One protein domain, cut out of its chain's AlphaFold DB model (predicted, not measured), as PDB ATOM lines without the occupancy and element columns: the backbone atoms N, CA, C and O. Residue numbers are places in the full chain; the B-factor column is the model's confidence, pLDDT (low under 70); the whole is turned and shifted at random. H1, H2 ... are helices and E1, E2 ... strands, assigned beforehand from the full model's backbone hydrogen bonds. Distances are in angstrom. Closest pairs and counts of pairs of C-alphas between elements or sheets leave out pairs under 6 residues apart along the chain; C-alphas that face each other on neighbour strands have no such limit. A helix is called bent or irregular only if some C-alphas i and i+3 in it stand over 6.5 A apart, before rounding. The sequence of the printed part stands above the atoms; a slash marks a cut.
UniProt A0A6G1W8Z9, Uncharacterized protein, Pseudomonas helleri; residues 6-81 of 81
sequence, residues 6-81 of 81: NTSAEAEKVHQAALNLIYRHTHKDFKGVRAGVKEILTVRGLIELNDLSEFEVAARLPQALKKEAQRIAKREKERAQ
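What this domain is: This is residues 6 to 81 of the 81 residues of an uncharacterized protein of Pseudomonas helleri (UniProt A0A6G1W8Z9). Two long helices meet at a steep angle, the last part of H1 packing on residues 57 to 68 of H2, while a small three-stranded sheet beside this meeting place is only grazed by residues 22 to 24 of H1. Two helical arms stick out of the body: residues 6 to 14, in H1, and residues 72 to 81, of which 72 to 79 belong to H2. The printed part has 76 residues, with two named helices and three named strands in the order H1 E1 E2 E3 H2; the sheet has the order E1 - E2 - E3, antiparallel throughout, and the class is mixed, helices and strands. The whole is loose, with a radius of gyration of the C-alphas of 14.3 A and spans of 44 by 35 by 23 A.

How they stand to each other: Begin at H1, residues 6 to 25, and look at its residues 18 to 25, which alone touch H2, residues 54 to 79. The closest C-alphas there are those of His 25 and Ala 64, 5.2 A apart. The two helices run the same way at a steep tilt of 64 degrees. Next come E1, residues 30 to 34, E2, residues 37 to 42, and E3, residues 45 to 48, which form a meander, each strand the antiparallel neighbour of the one before. In the hairpin of E1 and E2, at 146 degrees between directions, find N 34 and O 37 within hydrogen-bond range at 2.8 A. In the hairpin of E2 and E3, at 151 degrees, find N 40 and O 47 at 2.8 A. H1 only grazes the sheet, and its C-alpha closest to E1 is that of Tyr 23, 7.2 A from that of Phe 30. H2 is not on the sheet: it is apart from E1 and only just apart from E2, at 8.5 A. O i to N i+4 pairs are within hydrogen-bond range in 15 of 16 cases in H1 and 20 of 22 in H2.

Where its parts are: Find C-alpha 6 at (129.383, 322.613, 240.699); from there H1 runs 29.5 A to C-alpha 25 at (124.941, 297.362, 255.316). E1 is 11.4 A long, E2 15.5 A and E3 10.0 A. H2 begins at C-alpha 54 and runs 36.1 A to C-alpha 79 at (145.834, 292.309, 257.969). Near residue 61 it has a kink of 37 degrees, and it is only just irregular: C-alphas 59 and 62 are 6.9 A apart.

The domain as a whole: The two C-alphas farthest apart are those of Arg 44 and Gln 81, at 45.4 A. Without the stretches that stand free, the body of 57 residues spans 31 by 21 by 19 A. The printed part has no cut, and the four links between its elements are tight. The mean pLDDT of the printed part is 89.2; residues 6 to 7 and residue 81, the chain's last, are under 70.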
ATOM      1  N   ASN A   6     128.581 323.629 239.997       57.91
ATOM      2  CA  ASN A   6     129.383 322.613 240.699       57.91
ATOM      3  C   ASN A   6     128.705 322.007 241.943       57.91
ATOM      4  O   ASN A   6     128.993 320.871 242.305       57.91
ATOM      5  N   THR A   7     127.789 322.728 242.591       61.59
ATOM      6  CA  THR A   7     127.203 322.298 243.874       61.59
ATOM      7  C   THR A   7     126.219 321.133 243.724       61.59
ATOM      8  O   THR A   7     126.170 320.254 244.577       61.59
ATOM      9  N   SER A   8     125.463 321.089 242.624       71.50
ATOM     10  CA  SER A   8     124.440 320.056 242.393       71.50
ATOM     11  C   SER A   8     125.047 318.692 242.042       71.50
ATOM     12  O   SER A   8     124.581 317.672 242.540       71.50
ATOM     13  N   ALA A   9     126.126 318.662 241.255       82.44
ATOM     14  CA  ALA A   9     126.779 317.411 240.872       82.44
ATOM     15  C   ALA A   9     127.487 316.727 242.053       82.44
ATOM     16  O   ALA A   9     127.531 315.501 242.129       82.44
ATOM     17  N   GLU A  10     128.046 317.509 242.979       85.50
ATOM     18  CA  GLU A  10     128.694 316.959 244.169       85.50
ATOM     19  C   GLU A  10     127.668 316.422 245.172       85.50
ATOM     20  O   GLU A  10     127.850 315.332 245.712       85.50
ATOM     21  N   ALA A  11     126.550 317.132 245.356       84.88
ATOM     22  CA  ALA A  11     125.444 316.662 246.188       84.88
ATOM     23  C   ALA A  11     124.897 315.310 245.697       84.88
ATOM     24  O   ALA A  11     124.712 314.396 246.502       84.88
ATOM     25  N   GLU A  12     124.740 315.145 244.381       86.88
ATOM     26  CA  GLU A  12     124.284 313.890 243.779       86.88
ATOM     27  C   GLU A  12     125.267 312.735 244.027       86.88
ATOM     28  O   GLU A  12     124.877 311.637 244.425       86.88
ATOM     29  N   LYS A  13     126.577 312.978 243.880       89.38
ATOM     30  CA  LYS A  13     127.600 311.963 244.184       89.38
ATOM     31  C   LYS A  13     127.573 311.544 245.650       89.38
ATOM     32  O   LYS A  13     127.683 310.351 245.947       89.38
ATOM     33  N   VAL A  14     127.440 312.507 246.562       90.88
ATOM     34  CA  VAL A  14     127.342 312.241 248.004       90.88
ATOM     35  C   VAL A  14     126.086 311.425 248.310       90.88
ATOM     36  O   VAL A  14     126.165 310.435 249.041       90.88
ATOM     37  N   HIS A  15     124.952 311.778 247.704       91.69
ATOM     38  CA  HIS A  15     123.703 311.037 247.847       91.69
ATOM     39  C   HIS A  15     123.847 309.593 247.347       91.69
ATOM     40  O   HIS A  15     123.586 308.639 248.085       91.69
ATOM     41  N   GLN A  16     124.388 309.400 246.145       91.88
ATOM     42  CA  GLN A  16     124.606 308.072 245.580       91.88
ATOM     43  C   GLN A  16     125.583 307.226 246.418       91.88
ATOM     44  O   GLN A  16     125.399 306.011 246.565       91.88
ATOM     45  N   ALA A  17     126.614 307.844 247.000       93.06
ATOM     46  CA  ALA A  17     127.521 307.180 247.932       93.06
ATOM     47  C   ALA A  17     126.792 306.720 249.206       93.06
ATOM     48  O   ALA A  17     127.006 305.589 249.656       93.06
ATOM     49  N   ALA A  18     125.887 307.545 249.745       94.00
ATOM     50  CA  ALA A  18     125.050 307.182 250.883       94.00
ATOM     51  C   ALA A  18     124.130 305.993 250.558       94.00
ATOM     52  O   ALA A  18     124.112 305.020 251.314       94.00
ATOM     53  N   LEU A  19     123.444 306.007 249.409       93.81
ATOM     54  CA  LEU A  19     122.597 304.895 248.957       93.81
ATOM     55  C   LEU A  19     123.384 303.586 248.819       93.81
ATOM     56  O   LEU A  19     122.949 302.531 249.284       93.81
ATOM     57  N   ASN A  20     124.584 303.651 248.236       92.75
ATOM     58  CA  ASN A  20     125.464 302.492 248.091       92.75
ATOM     59  C   ASN A  20     125.913 301.924 249.443       92.75
ATOM     60  O   ASN A  20     126.004 300.702 249.614       92.75
ATOM     61  N   LEU A  21     126.192 302.802 250.405       93.81
ATOM     62  CA  LEU A  21     126.575 302.405 251.753       93.81
ATOM     63  C   LEU A  21     125.409 301.754 252.501       93.81
ATOM     64  O   LEU A  21     125.589 300.701 253.117       93.81
ATOM     65  N   ILE A  22     124.219 302.355 252.409       92.75
ATOM     66  CA  ILE A  22     122.975 301.812 252.960       92.75
ATOM     67  C   ILE A  22     122.747 300.416 252.385       92.75
ATOM     68  O   ILE A  22     122.705 299.451 253.144       92.75
ATOM     69  N   TYR A  23     122.750 300.273 251.059       91.56
ATOM     70  CA  TYR A  23     122.593 298.985 250.382       91.56
ATOM     71  C   TYR A  23     123.536 297.900 250.923       91.56
ATOM     72  O   TYR A  23     123.103 296.788 251.229       91.56
ATOM     73  N   ARG A  24     124.824 298.224 251.093       90.00
ATOM     74  CA  ARG A  24     125.836 297.278 251.582       90.00
ATOM     75  C   ARG A  24     125.536 296.761 252.993       90.00
ATOM     76  O   ARG A  24     125.810 295.601 253.287       90.00
ATOM     77  N   HIS A  25     124.998 297.612 253.867       90.38
ATOM     78  CA  HIS A  25     124.941 297.362 255.316       90.38
ATOM     79  C   HIS A  25     123.537 297.149 255.883       90.38
ATOM     80  O   HIS A  25     123.390 296.674 257.019       90.38
ATOM     81  N   THR A  26     122.500 297.443 255.102       79.62
ATOM     82  CA  THR A  26     121.087 297.209 255.433       79.62
ATOM     83  C   THR A  26     120.455 296.165 254.513       79.62
ATOM     84  O   THR A  26     119.258 296.207 254.251       79.62
ATOM     85  N   HIS A  27     121.239 295.180 254.060       72.12
ATOM     86  CA  HIS A  27     120.800 294.131 253.129       72.12
ATOM     87  C   HIS A  27     119.563 293.337 253.599       72.12
ATOM     88  O   HIS A  27     118.836 292.790 252.782       72.12
ATOM     89  N   LYS A  28     119.272 293.292 254.907       76.75
ATOM     90  CA  LYS A  28     118.036 292.676 255.436       76.75
ATOM     91  C   LYS A  28     116.747 293.324 254.891       76.75
ATOM     92  O   LYS A  28     115.716 292.659 254.775       76.75
ATOM     93  N   ASP A  29     116.829 294.603 254.539       77.81
ATOM     94  CA  ASP A  29     115.715 295.383 254.005       77.81
ATOM     95  C   ASP A  29     115.664 295.301 252.472       77.81
ATOM     96  O   ASP A  29     114.659 295.661 251.870       77.81
ATOM     97  N   PHE A  30     116.723 294.797 251.836       83.50
ATOM     98  CA  PHE A  30     116.817 294.644 250.392       83.50
ATOM     99  C   PHE A  30     116.047 293.402 249.926       83.50
ATOM    100  O   PHE A  30     116.236 292.318 250.485       83.50
ATOM    101  N   LYS A  31     115.170 293.545 248.923       84.44
ATOM    102  CA  LYS A  31     114.289 292.446 248.462       84.44
ATOM    103  C   LYS A  31     114.602 291.912 247.069       84.44
ATOM    104  O   LYS A  31     113.990 290.933 246.659       84.44
ATOM    105  N   GLY A  32     115.589 292.483 246.387       86.31
ATOM    106  CA  GLY A  32     116.047 291.998 245.093       86.31
ATOM    107  C   GLY A  32     116.274 293.123 244.097       86.31
ATOM    108  O   GLY A  32     116.139 294.305 244.410       86.31
ATOM    109  N   VAL A  33     116.661 292.726 242.888       90.50
ATOM    110  CA  VAL A  33     116.847 293.632 241.756       90.50
ATOM    111  C   VAL A  33     115.728 293.372 240.755       90.50
ATOM    112  O   VAL A  33     115.608 292.251 240.258       90.50
ATOM    113  N   ARG A  34     114.928 294.393 240.438       88.38
ATOM    114  CA  ARG A  34     113.873 294.338 239.419       88.38
ATOM    115  C   ARG A  34     114.232 295.289 238.288       88.38
ATOM    116  O   ARG A  34     114.532 296.446 238.536       88.38
ATOM    117  N   ALA A  35     114.257 294.785 237.054       88.75
ATOM    118  CA  ALA A  35     114.634 295.570 235.870       88.75
ATOM    119  C   ALA A  35     115.983 296.320 236.007       88.75
ATOM    120  O   ALA A  35     116.165 297.404 235.465       88.75
ATOM    121  N   GLY A  36     116.940 295.749 236.748       88.38
ATOM    122  CA  GLY A  36     118.240 296.379 237.015       88.38
ATOM    123  C   GLY A  36     118.249 297.374 238.181       88.38
ATOM    124  O   GLY A  36     119.327 297.793 238.600       88.38
ATOM    125  N   VAL A  37     117.089 297.693 238.764       89.00
ATOM    126  CA  VAL A  37     116.969 298.586 239.916       89.00
ATOM    127  C   VAL A  37     116.876 297.799 241.216       89.00
ATOM    128  O   VAL A  37     116.204 296.777 241.330       89.00
ATOM    129  N   LYS A  38     117.605 298.279 242.216       90.94
ATOM    130  CA  LYS A  38     117.647 297.732 243.569       90.94
ATOM    131  C   LYS A  38     116.375 298.125 244.327       90.94
ATOM    132  O   LYS A  38     116.147 299.314 244.484       90.94
ATOM    133  N   GLU A  39     115.614 297.169 244.864       92.62
ATOM    134  CA  GLU A  39     114.414 297.446 245.671       92.62
ATOM    135  C   GLU A  39     114.667 297.299 247.184       92.62
ATOM    136  O   GLU A  39     115.261 296.319 247.651       92.62
ATOM    137  N   ILE A  40     114.170 298.252 247.974       91.94
ATOM    138  CA  ILE A  40     114.284 298.281 249.434       91.94
ATOM    139  C   ILE A  40     112.907 298.362 250.098       91.94
ATOM    140  O   ILE A  40     112.028 299.121 249.693       91.94
ATOM    141  N   LEU A  41     112.718 297.568 251.151       90.50
ATOM    142  CA  LEU A  41     111.522 297.615 251.976       90.50
ATOM    143  C   LEU A  41     111.591 298.805 252.941       90.50
ATOM    144  O   LEU A  41     112.524 298.957 253.741       90.50
ATOM    145  N   THR A  42     110.564 299.640 252.881       89.12
ATOM    146  CA  THR A  42     110.352 300.796 253.752       89.12
ATOM    147  C   THR A  42     109.004 300.683 254.459       89.12
ATOM    148  O   THR A  42     108.221 299.772 254.193       89.12
ATOM    149  N   VAL A  43     108.706 301.637 255.344       88.19
ATOM    150  CA  VAL A  43     107.377 301.756 255.969       88.19
ATOM    151  C   VAL A  43     106.268 302.038 254.950       88.19
ATOM    152  O   VAL A  43     105.109 301.747 255.216       88.19
ATOM    153  N   ARG A  44     106.625 302.576 253.777       89.69
ATOM    154  CA  ARG A  44     105.705 302.885 252.675       89.69
ATOM    155  C   ARG A  44     105.497 301.695 251.730       89.69
ATOM    156  O   ARG A  44     104.687 301.783 250.817       89.69
ATOM    157  N   GLY A  45     106.218 300.591 251.945       90.31
ATOM    158  CA  GLY A  45     106.219 299.416 251.078       90.31
ATOM    159  C   GLY A  45     107.562 299.193 250.386       90.31
ATOM    160  O   GLY A  45     108.602 299.707 250.811       90.31
ATOM    161  N   LEU A  46     107.538 298.364 249.344       91.88
ATOM    162  CA  LEU A  46     108.704 298.064 248.520       91.88
ATOM    163  C   LEU A  46     108.875 299.161 247.465       91.88
ATOM    164  O   LEU A  46     107.979 299.353 246.649       91.88
ATOM    165  N   ILE A  47     110.004 299.866 247.507       92.56
ATOM    166  CA  ILE A  47     110.323 300.965 246.584       92.56
ATOM    167  C   ILE A  47     111.723 300.787 245.999       92.56
ATOM    168  O   ILE A  47     112.515 299.982 246.501       92.56
ATOM    169  N   GLU A  48     112.055 301.555 244.968       93.75
ATOM    170  CA  GLU A  48     113.414 301.616 244.445       93.75
ATOM    171  C   GLU A  48     114.362 302.267 245.463       93.75
ATOM    172  O   GLU A  48     114.001 303.177 246.205       93.75
ATOM    173  N   LEU A  49     115.610 301.804 245.513       92.75
ATOM    174  CA  LEU A  49     116.627 302.344 246.415       92.75
ATOM    175  C   LEU A  49     116.883 303.831 246.147       92.75
ATOM    176  O   LEU A  49     117.126 304.579 247.088       92.75
ATOM    177  N   ASN A  50     116.826 304.230 244.876       92.62
ATOM    178  CA  ASN A  50     117.018 305.613 244.450       92.62
ATOM    179  C   ASN A  50     115.809 306.505 244.782       92.62
ATOM    180  O   ASN A  50     115.961 307.717 244.830       92.62
ATOM    181  N   ASP A  51     114.650 305.913 245.092       94.06
ATOM    182  CA  ASP A  51     113.434 306.628 245.507       94.06
ATOM    183  C   ASP A  51     113.356 306.839 247.029       94.06
ATOM    184  O   ASP A  51     112.338 307.298 247.570       94.06
ATOM    185  N   LEU A  52     114.418 306.486 247.763       92.25
ATOM    186  CA  LEU A  52     114.514 306.834 249.173       92.25
ATOM    187  C   LEU A  52     114.534 308.353 249.318       92.25
ATOM    188  O   LEU A  52     115.394 309.048 248.781       92.25
ATOM    189  N   SER A  53     113.613 308.862 250.126       92.62
ATOM    190  CA  SER A  53     113.611 310.273 250.492       92.62
ATOM    191  C   SER A  53     114.853 310.621 251.314       92.62
ATOM    192  O   SER A  53     115.404 309.777 252.028       92.62
ATOM    193  N   GLU A  54     115.254 311.893 251.299       91.50
ATOM    194  CA  GLU A  54     116.381 312.376 252.105       91.50
ATOM    195  C   GLU A  54     116.229 312.034 253.594       91.50
ATOM    196  O   GLU A  54     117.203 311.670 254.250       91.50
ATOM    197  N   PHE A  55     114.998 312.064 254.117       91.88
ATOM    198  CA  PHE A  55     114.696 311.667 255.491       91.88
ATOM    199  C   PHE A  55     114.988 310.182 255.747       91.88
ATOM    200  O   PHE A  55     115.595 309.826 256.758       91.88
ATOM    201  N   GLU A  56     114.587 309.295 254.835       92.19
ATOM    202  CA  GLU A  56     114.846 307.859 254.975       92.19
ATOM    203  C   GLU A  56     116.336 307.539 254.829       92.19
ATOM    204  O   GLU A  56     116.856 306.686 255.555       92.19
ATOM    205  N   VAL A  57     117.039 308.246 253.937       93.31
ATOM    206  CA  VAL A  57     118.499 308.167 253.825       93.31
ATOM    207  C   VAL A  57     119.147 308.624 255.130       93.31
ATOM    208  O   VAL A  57     119.946 307.877 255.697       93.31
ATOM    209  N   ALA A  58     118.759 309.782 255.667       93.06
ATOM    210  CA  ALA A  58     119.283 310.319 256.922       93.06
ATOM    211  C   ALA A  58     119.015 309.394 258.121       93.06
ATOM    212  O   ALA A  58     119.873 309.254 258.991       93.06
ATOM    213  N   ALA A  59     117.873 308.703 258.152       92.00
ATOM    214  CA  ALA A  59     117.552 307.738 259.202       92.00
ATOM    215  C   ALA A  59     118.402 306.453 259.116       92.00
ATOM    216  O   ALA A  59     118.761 305.866 260.139       92.00
ATOM    217  N   ARG A  60     118.741 306.000 257.902       91.62
ATOM    218  CA  ARG A  60     119.467 304.736 257.662       91.62
ATOM    219  C   ARG A  60     120.989 304.905 257.662       91.62
ATOM    220  O   ARG A  60     121.715 303.992 258.073       91.62
ATOM    221  N   LEU A  61     121.481 306.058 257.217       93.19
ATOM    222  CA  LEU A  61     122.900 306.323 256.990       93.19
ATOM    223  C   LEU A  61     123.780 306.159 258.248       93.19
ATOM    224  O   LEU A  61     124.818 305.502 258.134       93.19
ATOM    225  N   PRO A  62     123.399 306.633 259.454       94.44
ATOM    226  CA  PRO A  62     124.225 306.469 260.654       94.44
ATOM    227  C   PRO A  62     124.518 305.001 260.988       94.44
ATOM    228  O   PRO A  62     125.645 304.640 261.340       94.44
ATOM    229  N   GLN A  63     123.523 304.121 260.830       92.12
ATOM    230  CA  GLN A  63     123.709 302.688 261.056       92.12
ATOM    231  C   GLN A  63     124.640 302.072 260.005       92.12
ATOM    232  O   GLN A  63     125.490 301.245 260.347       92.12
ATOM    233  N   ALA A  64     124.493 302.470 258.739       93.38
ATOM    234  CA  ALA A  64     125.341 301.997 257.652       93.38
ATOM    235  C   ALA A  64     126.809 302.425 257.843       93.38
ATOM    236  O   ALA A  64     127.710 301.596 257.713       93.38
ATOM    237  N   LEU A  65     127.048 303.676 258.255       94.50
ATOM    238  CA  LEU A  65     128.378 304.199 258.596       94.50
ATOM    239  C   LEU A  65     129.020 303.425 259.750       94.50
ATOM    240  O   LEU A  65     130.170 303.002 259.645       94.50
ATOM    241  N   LYS A  66     128.266 303.171 260.828       94.75
ATOM    242  CA  LYS A  66     128.761 302.392 261.973       94.75
ATOM    243  C   LYS A  66     129.216 300.991 261.551       94.75
ATOM    244  O   LYS A  66     130.276 300.535 261.976       94.75
ATOM    245  N   LYS A  67     128.435 300.311 260.708       93.44
ATOM    246  CA  LYS A  67     128.779 298.973 260.202       93.44
ATOM    247  C   LYS A  67     129.977 298.992 259.256       93.44
ATOM    248  O   LYS A  67     130.811 298.089 259.321       93.44
ATOM    249  N   GLU A  68     130.107 300.017 258.416       94.19
ATOM    250  CA  GLU A  68     131.279 300.165 257.550       94.19
ATOM    251  C   GLU A  68     132.556 300.386 258.359       94.19
ATOM    252  O   GLU A  68     133.550 299.709 258.105       94.19
ATOM    253  N   ALA A  69     132.516 301.245 259.381       94.75
ATOM    254  CA  ALA A  69     133.648 301.456 260.280       94.75
ATOM    255  C   ALA A  69     134.063 300.151 260.982       94.75
ATOM    256  O   ALA A  69     135.244 299.808 261.018       94.75
ATOM    257  N   GLN A  70     133.093 299.366 261.467       94.44
ATOM    258  CA  GLN A  70     133.355 298.047 262.057       94.44
ATOM    259  C   GLN A  70     133.990 297.074 261.057       94.44
ATOM    260  O   GLN A  70     134.917 296.345 261.410       94.44
ATOM    261  N   ARG A  71     133.521 297.062 259.803       94.06
ATOM    262  CA  ARG A  71     134.081 296.224 258.734       94.06
ATOM    263  C   ARG A  71     135.525 296.612 258.412       94.06
ATOM    264  O   ARG A  71     136.355 295.723 258.242       94.06
ATOM    265  N   ILE A  72     135.820 297.909 258.318       94.62
ATOM    266  CA  ILE A  72     137.173 298.425 258.066       94.62
ATOM    267  C   ILE A  72     138.097 298.038 259.224       94.62
ATOM    268  O   ILE A  72     139.092 297.359 258.986       94.62
ATOM    269  N   ALA A  73     137.703 298.335 260.466       95.06
ATOM    270  CA  ALA A  73     138.483 297.992 261.653       95.06
ATOM    271  C   ALA A  73     138.736 296.479 261.776       95.06
ATOM    272  O   ALA A  73     139.820 296.054 262.167       95.06
ATOM    273  N   LYS A  74     137.752 295.640 261.421       95.31
ATOM    274  CA  LYS A  74     137.933 294.183 261.377       95.31
ATOM    275  C   LYS A  74     138.981 293.776 260.335       95.31
ATOM    276  O   LYS A  74     139.879 293.012 260.663       95.31
ATOM    277  N   ARG A  75     138.905 294.314 259.113       94.12
ATOM    278  CA  ARG A  75     139.875 294.007 258.044       94.12
ATOM    279  C   ARG A  75     141.286 294.484 258.364       94.12
ATOM    280  O   ARG A  75     142.239 293.836 257.958       94.12
ATOM    281  N   GLU A  76     141.433 295.613 259.048       93.56
ATOM    282  CA  GLU A  76     142.741 296.100 259.498       93.56
ATOM    283  C   GLU A  76     143.353 295.160 260.534       93.56
ATOM    284  O   GLU A  76     144.515 294.788 260.405       93.56
ATOM    285  N   LYS A  77     142.552 294.693 261.499       93.56
ATOM    286  CA  LYS A  77     142.992 293.693 262.482       93.56
ATOM    287  C   LYS A  77     143.410 292.374 261.834       93.56
ATOM    288  O   LYS A  77     144.401 291.803 262.258       93.56
ATOM    289  N   GLU A  78     142.680 291.910 260.820       92.88
ATOM    290  CA  GLU A  78     143.010 290.687 260.069       92.88
ATOM    291  C   GLU A  78     144.282 290.828 259.221       92.88
ATOM    292  O   GLU A  78     144.948 289.837 258.969       92.88
ATOM    293  N   ARG A  79     144.620 292.040 258.763       90.94
ATOM    294  CA  ARG A  79     145.834 292.309 257.969       90.94
ATOM    295  C   ARG A  79     147.093 292.501 258.809       90.94
ATOM    296  O   ARG A  79     148.187 292.435 258.264       90.94
ATOM    297  N   ALA A  80     146.926 292.839 260.083       86.00
ATOM    298  CA  ALA A  80     148.021 293.028 261.030       86.00
ATOM    299  C   ALA A  80     148.421 291.728 261.755       86.00
ATOM    300  O   ALA A  80     149.350 291.758 262.560       86.00
ATOM    301  N   GLN A  81     147.699 290.631 261.503       66.62
ATOM    302  CA  GLN A  81     148.007 289.268 261.949       66.62
ATOM    303  C   GLN A  81     148.738 288.516 260.841       66.62
ATOM    304  O   GLN A  81     149.633 287.720 261.193       66.62
TER     305      GLN A  81